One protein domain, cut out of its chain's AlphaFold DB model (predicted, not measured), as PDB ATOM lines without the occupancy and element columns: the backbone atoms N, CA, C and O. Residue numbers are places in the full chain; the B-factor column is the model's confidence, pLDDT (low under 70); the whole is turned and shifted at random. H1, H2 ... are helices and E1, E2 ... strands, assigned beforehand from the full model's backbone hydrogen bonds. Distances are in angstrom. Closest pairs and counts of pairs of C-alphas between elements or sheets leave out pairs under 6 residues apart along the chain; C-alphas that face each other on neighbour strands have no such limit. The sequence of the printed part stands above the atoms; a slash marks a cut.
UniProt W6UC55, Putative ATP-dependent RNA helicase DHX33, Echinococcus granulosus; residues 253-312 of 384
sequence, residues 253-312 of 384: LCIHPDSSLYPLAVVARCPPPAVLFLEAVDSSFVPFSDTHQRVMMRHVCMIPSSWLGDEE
ATOM      1  N   LEU A 253     201.268 271.997 336.274       71.69
ATOM      2  CA  LEU A 253     202.082 270.791 336.131       71.69
ATOM      3  C   LEU A 253     203.534 271.099 336.502       71.69
ATOM      4  O   LEU A 253     204.193 271.927 335.879       71.69
ATOM      5  N   CYS A 254     204.051 270.411 337.512       75.56
ATOM      6  CA  CYS A 254     205.415 270.578 338.003       75.56
ATOM      7  C   CYS A 254     206.196 269.272 337.843       75.56
ATOM      8  O   CYS A 254     205.656 268.190 338.047       75.56
ATOM      9  N   ILE A 255     207.482 269.340 337.493       78.00
ATOM     10  CA  ILE A 255     208.342 268.147 337.512       78.00
ATOM     11  C   ILE A 255     208.562 267.741 338.973       78.00
ATOM     12  O   ILE A 255     208.884 268.585 339.808       78.00
ATOM     13  N   HIS A 256     208.395 266.457 339.287       81.06
ATOM     14  CA  HIS A 256     208.594 265.955 340.644       81.06
ATOM     15  C   HIS A 256     210.074 266.078 341.082       81.06
ATOM     16  O   HIS A 256     210.952 265.758 340.274       81.06
ATOM     17  N   PRO A 257     210.382 266.448 342.345       80.56
ATOM     18  CA  PRO A 257     211.757 266.621 342.847       80.56
ATOM     19  C   PRO A 257     212.690 265.418 342.665       80.56
ATOM     20  O   PRO A 257     213.889 265.575 342.440       80.56
ATOM     21  N   ASP A 258     212.134 264.208 342.730       78.88
ATOM     22  CA  ASP A 258     212.891 262.965 342.522       78.88
ATOM     23  C   ASP A 258     213.347 262.749 341.071       78.88
ATOM     24  O   ASP A 258     214.200 261.897 340.817       78.88
ATOM     25  N   SER A 259     212.781 263.487 340.112       82.00
ATOM     26  CA  SER A 259     213.159 263.351 338.710       82.00
ATOM     27  C   SER A 259     214.591 263.835 338.482       82.00
ATOM     28  O   SER A 259     215.018 264.882 338.970       82.00
ATOM     29  N   SER A 260     215.331 263.102 337.657       79.44
ATOM     30  CA  SER A 260     216.658 263.489 337.166       79.44
ATOM     31  C   SER A 260     216.653 264.830 336.426       79.44
ATOM     32  O   SER A 260     217.668 265.529 336.430       79.44
ATOM     33  N   LEU A 261     215.513 265.212 335.839       79.94
ATOM     34  CA  LEU A 261     215.330 266.468 335.113       79.94
ATOM     35  C   LEU A 261     214.933 267.640 336.020       79.94
ATOM     36  O   LEU A 261     214.998 268.787 335.582       79.94
ATOM     37  N   TYR A 262     214.575 267.389 337.283       79.75
ATOM     38  CA  TYR A 262     214.162 268.441 338.215       79.75
ATOM     39  C   TYR A 262     215.239 269.519 338.436       79.75
ATOM     40  O   TYR A 262     214.920 270.702 338.289       79.75
ATOM     41  N   PRO A 263     216.525 269.178 338.686       71.88
ATOM     42  CA  PRO A 263     217.567 270.196 338.815       71.88
ATOM     43  C   PRO A 263     217.742 271.028 337.541       71.88
ATOM     44  O   PRO A 263     217.989 272.226 337.630       71.88
ATOM     45  N   LEU A 264     217.582 270.424 336.358       66.94
ATOM     46  CA  LEU A 264     217.668 271.154 335.091       66.94
ATOM     47  C   LEU A 264     216.509 272.142 334.941       66.94
ATOM     48  O   LEU A 264     216.735 273.292 334.581       66.94
ATOM     49  N   ALA A 265     215.287 271.729 335.268       65.69
ATOM     50  CA  ALA A 265     214.114 272.583 335.140       65.69
ATOM     51  C   ALA A 265     214.123 273.765 336.126       65.69
ATOM     52  O   ALA A 265     213.831 274.892 335.733       65.69
ATOM     53  N   VAL A 266     214.489 273.525 337.391       64.19
ATOM     54  CA  VAL A 266     214.411 274.541 338.457       64.19
ATOM     55  C   VAL A 266     215.654 275.429 338.509       64.19
ATOM     56  O   VAL A 266     215.537 276.652 338.570       64.19
ATOM     57  N   VAL A 267     216.856 274.843 338.464       59.19
ATOM     58  CA  VAL A 267     218.112 275.592 338.659       59.19
ATOM     59  C   VAL A 267     218.541 276.305 337.378       59.19
ATOM     60  O   VAL A 267     219.037 277.427 337.441       59.19
ATOM     61  N   ALA A 268     218.327 275.698 336.203       58.50
ATOM     62  CA  ALA A 268     218.744 276.301 334.934       58.50
ATOM     63  C   ALA A 268     217.726 277.304 334.359       58.50
ATOM     64  O   ALA A 268     218.028 277.933 333.345       58.50
ATOM     65  N   ARG A 269     216.539 277.447 334.978       58.66
ATOM     66  CA  ARG A 269     215.415 278.300 334.526       58.66
ATOM     67  C   ARG A 269     215.095 278.173 333.027       58.66
ATOM     68  O   ARG A 269     214.645 279.122 332.395       58.66
ATOM     69  N   CYS A 270     215.356 277.006 332.451       58.16
ATOM     70  CA  CYS A 270     215.155 276.719 331.039       58.16
ATOM     71  C   CYS A 270     214.474 275.351 330.959       58.16
ATOM     72  O   CYS A 270     215.168 274.327 330.973       58.16
ATOM     73  N   PRO A 271     213.129 275.305 331.002       60.88
ATOM     74  CA  PRO A 271     212.424 274.040 330.928       60.88
ATOM     75  C   PRO A 271     212.729 273.365 329.580       60.88
ATOM     76  O   PRO A 271     212.832 274.048 328.557       60.88
ATOM     77  N   PRO A 272     212.918 272.035 329.557       65.81
ATOM     78  CA  PRO A 272     213.081 271.302 328.307       65.81
ATOM     79  C   PRO A 272     211.885 271.557 327.369       65.81
ATOM     80  O   PRO A 272     210.752 271.612 327.848       65.81
ATOM     81  N   PRO A 273     212.117 271.689 326.049       70.38
ATOM     82  CA  PRO A 273     211.102 272.156 325.098       70.38
ATOM     83  C   PRO A 273     209.900 271.212 324.991       70.38
ATOM     84  O   PRO A 273     208.783 271.657 324.762       70.38
ATOM     85  N   ALA A 274     210.124 269.910 325.171       79.94
ATOM     86  CA  ALA A 274     209.070 268.914 325.239       79.94
ATOM     87  C   ALA A 274     209.482 267.787 326.191       79.94
ATOM     88  O   ALA A 274     210.634 267.334 326.198       79.94
ATOM     89  N   VAL A 275     208.524 267.334 326.999       82.88
ATOM     90  CA  VAL A 275     208.720 266.255 327.969       82.88
ATOM     91  C   VAL A 275     207.633 265.201 327.858       82.88
ATOM     92  O   VAL A 275     206.466 265.501 327.624       82.88
ATOM     93  N   LEU A 276     208.031 263.956 328.081       85.56
ATOM     94  CA  LEU A 276     207.148 262.820 328.293       85.56
ATOM     95  C   LEU A 276     207.146 262.484 329.786       85.56
ATOM     96  O   LEU A 276     208.214 262.366 330.379       85.56
ATOM     97  N   PHE A 277     205.975 262.267 330.379       89.25
ATOM     98  CA  PHE A 277     205.831 261.738 331.738       89.25
ATOM     99  C   PHE A 277     204.856 260.554 331.741       89.25
ATOM    100  O   PHE A 277     204.025 260.425 330.839       89.25
ATOM    101  N   LEU A 278     204.963 259.667 332.734       86.12
ATOM    102  CA  LEU A 278     204.122 258.459 332.806       86.12
ATOM    103  C   LEU A 278     203.048 258.521 333.887       86.12
ATOM    104  O   LEU A 278     202.007 257.876 333.754       86.12
ATOM    105  N   GLU A 279     203.300 259.275 334.951       85.25
ATOM    106  CA  GLU A 279     202.398 259.404 336.087       85.25
ATOM    107  C   GLU A 279     202.279 260.878 336.475       85.25
ATOM    108  O   GLU A 279     203.264 261.615 336.480       85.25
ATOM    109  N   ALA A 280     201.052 261.289 336.776       85.00
ATOM    110  CA  ALA A 280     200.722 262.587 337.333       85.00
ATOM    111  C   ALA A 280     200.160 262.348 338.734       85.00
ATOM    112  O   ALA A 280     199.178 261.621 338.886       85.00
ATOM    113  N   VAL A 281     200.806 262.925 339.741       84.06
ATOM    114  CA  VAL A 281     200.432 262.786 341.147       84.06
ATOM    115  C   VAL A 281     199.912 264.124 341.632       84.06
ATOM    116  O   VAL A 281     200.639 265.114 341.615       84.06
ATOM    117  N   ASP A 282     198.658 264.164 342.058       80.31
ATOM    118  CA  ASP A 282     198.112 265.350 342.705       80.31
ATOM    119  C   ASP A 282     198.728 265.500 344.104       80.31
ATOM    120  O   ASP A 282     198.672 264.570 344.910       80.31
ATOM    121  N   SER A 283     199.351 266.649 344.386       66.81
ATOM    122  CA  SER A 283     199.950 266.945 345.694       66.81
ATOM    123  C   SER A 283     199.079 267.897 346.517       66.81
ATOM    124  O   SER A 283     199.593 268.754 347.237       66.81
ATOM    125  N   SER A 284     197.756 267.761 346.432       56.72
ATOM    126  CA  SER A 284     196.773 268.585 347.153       56.72
ATOM    127  C   SER A 284     196.778 268.420 348.687       56.72
ATOM    128  O   SER A 284     195.915 268.963 349.368       56.72
ATOM    129  N   PHE A 285     197.777 267.743 349.269       46.12
ATOM    130  CA  PHE A 285     197.933 267.564 350.715       46.12
ATOM    131  C   PHE A 285     199.137 268.345 351.272       46.12
ATOM    132  O   PHE A 285     200.056 267.774 351.853       46.12
ATOM    133  N   VAL A 286     199.147 269.668 351.095       46.28
ATOM    134  CA  VAL A 286     199.970 270.565 351.923       46.28
ATOM    135  C   VAL A 286     199.032 271.621 352.512       46.28
ATOM    136  O   VAL A 286     198.617 272.516 351.783       46.28
ATOM    137  N   PRO A 287     198.649 271.535 353.801       40.81
ATOM    138  CA  PRO A 287     197.580 272.363 354.373       40.81
ATOM    139  C   PRO A 287     197.931 273.853 354.565       40.81
ATOM    140  O   PRO A 287     197.174 274.569 355.205       40.81
ATOM    141  N   PHE A 288     199.044 274.347 354.019       45.38
ATOM    142  CA  PHE A 288     199.483 275.735 354.178       45.38
ATOM    143  C   PHE A 288     200.294 276.206 352.957       45.38
ATOM    144  O   PHE A 288     201.519 276.197 352.980       45.38
ATOM    145  N   SER A 289     199.634 276.565 351.855       47.00
ATOM    146  CA  SER A 289     200.043 277.668 350.959       47.00
ATOM    147  C   SER A 289     199.051 277.831 349.804       47.00
ATOM    148  O   SER A 289     198.378 276.892 349.392       47.00
ATOM    149  N   ASP A 290     198.952 279.068 349.340       46.06
ATOM    150  CA  ASP A 290     197.901 279.639 348.507       46.06
ATOM    151  C   ASP A 290     197.686 279.001 347.105       46.06
ATOM    152  O   ASP A 290     198.624 278.687 346.366       46.06
ATOM    153  N   THR A 291     196.394 278.878 346.770       52.59
ATOM    154  CA  THR A 291     195.678 279.066 345.480       52.59
ATOM    155  C   THR A 291     195.854 278.218 344.211       52.59
ATOM    156  O   THR A 291     195.006 278.370 343.334       52.59
ATOM    157  N   HIS A 292     196.766 277.249 344.074       54.69
ATOM    158  CA  HIS A 292     196.709 276.344 342.900       54.69
ATOM    159  C   HIS A 292     196.984 274.876 343.228       54.69
ATOM    160  O   HIS A 292     198.024 274.536 343.789       54.69
ATOM    161  N   GLN A 293     196.071 273.990 342.808       60.34
ATOM    162  CA  GLN A 293     196.283 272.542 342.806       60.34
ATOM    163  C   GLN A 293     197.512 272.232 341.938       60.34
ATOM    164  O   GLN A 293     197.536 272.539 340.745       60.34
ATOM    165  N   ARG A 294     198.563 271.684 342.556       69.50
ATOM    166  CA  ARG A 294     199.811 271.327 341.872       69.50
ATOM    167  C   ARG A 294     199.812 269.843 341.565       69.50
ATOM    168  O   ARG A 294     199.669 269.013 342.461       69.50
ATOM    169  N   VAL A 295     200.039 269.521 340.301       80.25
ATOM    170  CA  VAL A 295     200.142 268.140 339.837       80.25
ATOM    171  C   VAL A 295     201.596 267.859 339.485       80.25
ATOM    172  O   VAL A 295     202.193 268.516 338.635       80.25
ATOM    173  N   MET A 296     202.183 266.880 340.162       82.69
ATOM    174  CA  MET A 296     203.583 266.507 340.024       82.69
ATOM    175  C   MET A 296     203.753 265.396 338.984       82.69
ATOM    176  O   MET A 296     203.200 264.306 339.117       82.69
ATOM    177  N   MET A 297     204.561 265.651 337.962       85.88
ATOM    178  CA  MET A 297     204.910 264.697 336.911       85.88
ATOM    179  C   MET A 297     206.047 263.778 337.363       85.88
ATOM    180  O   MET A 297     207.112 264.253 337.767       85.88
ATOM    181  N   ARG A 298     205.854 262.462 337.235       87.81
ATOM    182  CA  ARG A 298     206.853 261.430 337.550       87.81
ATOM    183  C   ARG A 298     207.271 260.650 336.307       87.81
ATOM    184  O   ARG A 298     206.518 260.521 335.336       87.81
ATOM    185  N   HIS A 299     208.480 260.090 336.381       89.19
ATOM    186  CA  HIS A 299     209.134 259.367 335.289       89.19
ATOM    187  C   HIS A 299     209.273 260.233 334.031       89.19
ATOM    188  O   HIS A 299     208.823 259.857 332.948       89.19
ATOM    189  N   VAL A 300     209.871 261.413 334.202       88.69
ATOM    190  CA  VAL A 300     209.952 262.438 333.161       88.69
ATOM    191  C   VAL A 300     211.160 262.183 332.260       88.69
ATOM    192  O   VAL A 300     212.255 261.874 332.734       88.69
ATOM    193  N   CYS A 301     210.965 262.303 330.949       88.19
ATOM    194  CA  CYS A 301     212.008 262.203 329.930       88.19
ATOM    195  C   CYS A 301     211.912 263.348 328.934       88.19
ATOM    196  O   CYS A 301     210.817 263.811 328.618       88.19
ATOM    197  N   MET A 302     213.056 263.774 328.407       84.81
ATOM    198  CA  MET A 302     213.079 264.720 327.298       84.81
ATOM    199  C   MET A 302     212.716 264.006 326.000       84.81
ATOM    200  O   MET A 302     213.194 262.900 325.743       84.81
ATOM    201  N   ILE A 303     211.911 264.663 325.170       84.44
ATOM    202  CA  ILE A 303     211.618 264.201 323.814       84.44
ATOM    203  C   ILE A 303     211.948 265.306 322.804       84.44
ATOM    204  O   ILE A 303     211.775 266.488 323.106       84.44
ATOM    205  N   PRO A 304     212.443 264.960 321.604       81.56
ATOM    206  CA  PRO A 304     212.536 265.917 320.511       81.56
ATOM    207  C   PRO A 304     211.144 266.420 320.118       81.56
ATOM    208  O   PRO A 304     210.228 265.617 319.949       81.56
ATOM    209  N   SER A 305     211.000 267.724 319.878       77.06
ATOM    210  CA  SER A 305     209.745 268.293 319.362       77.06
ATOM    211  C   SER A 305     209.372 267.740 317.984       77.06
ATOM    212  O   SER A 305     208.207 267.696 317.636       77.06
ATOM    213  N   SER A 306     210.330 267.212 317.218       78.44
ATOM    214  CA  SER A 306     210.063 266.540 315.939       78.44
ATOM    215  C   SER A 306     209.288 265.223 316.060       78.44
ATOM    216  O   SER A 306     208.920 264.650 315.041       78.44
ATOM    217  N   TRP A 307     209.145 264.668 317.268       78.25
ATOM    218  CA  TRP A 307     208.335 263.465 317.505       78.25
ATOM    219  C   TRP A 307     206.854 263.791 317.729       78.25
ATOM    220  O   TRP A 307     206.029 262.879 317.715       78.25
ATOM    221  N   LEU A 308     206.544 265.071 317.932       72.06
ATOM    222  CA  LEU A 308     205.195 265.624 317.961       72.06
ATOM    223  C   LEU A 308     204.737 265.824 316.500       72.06
ATOM    224  O   LEU A 308     205.549 266.154 315.632       72.06
ATOM    225  N   GLY A 309     203.481 265.495 316.198       60.94
ATOM    226  CA  GLY A 309     202.951 265.423 314.827       60.94
ATOM    227  C   GLY A 309     202.791 266.795 314.157       60.94
ATOM    228  O   GLY A 309     202.882 267.830 314.807       60.94
ATOM    229  N   ASP A 310     202.531 266.823 312.844       43.75
ATOM    230  CA  ASP A 310     202.429 268.081 312.081       43.75
ATOM    231  C   ASP A 310     201.227 268.965 312.484       43.75
ATOM    232  O   ASP A 310     201.349 270.185 312.415       43.75
ATOM    233  N   GLU A 311     200.139 268.399 313.030       48.72
ATOM    234  CA  GLU A 311     199.038 269.178 313.649       48.72
ATOM    235  C   GLU A 311     199.489 269.987 314.888       48.72
ATOM    236  O   GLU A 311     198.738 270.797 315.425       48.72
ATOM    237  N   GLU A 312     200.725 269.791 315.357       48.97
ATOM    238  CA  GLU A 312     201.294 270.472 316.521       48.97
ATOM    239  C   GLU A 312     202.308 271.570 316.144       48.97
ATOM    240  O   GLU A 312     202.672 272.359 317.020       48.97
TER     241      GLU A 312
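AT A GLANCE: This is residues 253 to 312 of the 384 residues of the protein "Putative ATP-dependent RNA helicase DHX33" of Echinococcus granulosus (UniProt W6UC55). There is little regular structure: a small mixed sheet, in the order E1, E3, E2, sits between a loop whose residues 286 to 291 stick out at one end and a tail toward the other, while short helix H1 only grazes the sheet. The printed part has 60 residues, 18 of them in named elements, E1, H1, E2, E3 along the chain, class mixed. It is loose, radius of gyration of the C-alphas 13.3 A, spanning 42 by 26 by 19 A.

HOW THE PARTS SIT: Start at edge strand E1, residues 253 to 255, parallel to E3, residues 294 to 298; N 254 and O 295 are 2.9 A apart. H1, residues 262 to 267, has every O i to N i+4 pair within hydrogen-bond range; its closest C-alphas to E1 are Tyr 262 and Ile 255, 5.9 A. E2, residues 279 to 282, forms an antiparallel hairpin with E3; N 281 and O 296 are 2.8 A apart.

IN THESE COORDINATES: Find C-alpha 253 at (202.082, 270.791, 336.131); E3, 12.9 A long, ends at C-alpha 298, (206.853, 261.430, 337.550).

THE WHOLE: The farthest C-alphas, Phe 288 and Asp 310, are 42.9 A apart. The printed part has no cut. Links H1 to E2 and E2 to E3 are long. Look for pLDDT under 70 at residues 264 to 272, 283 to 294 and 309 to 312.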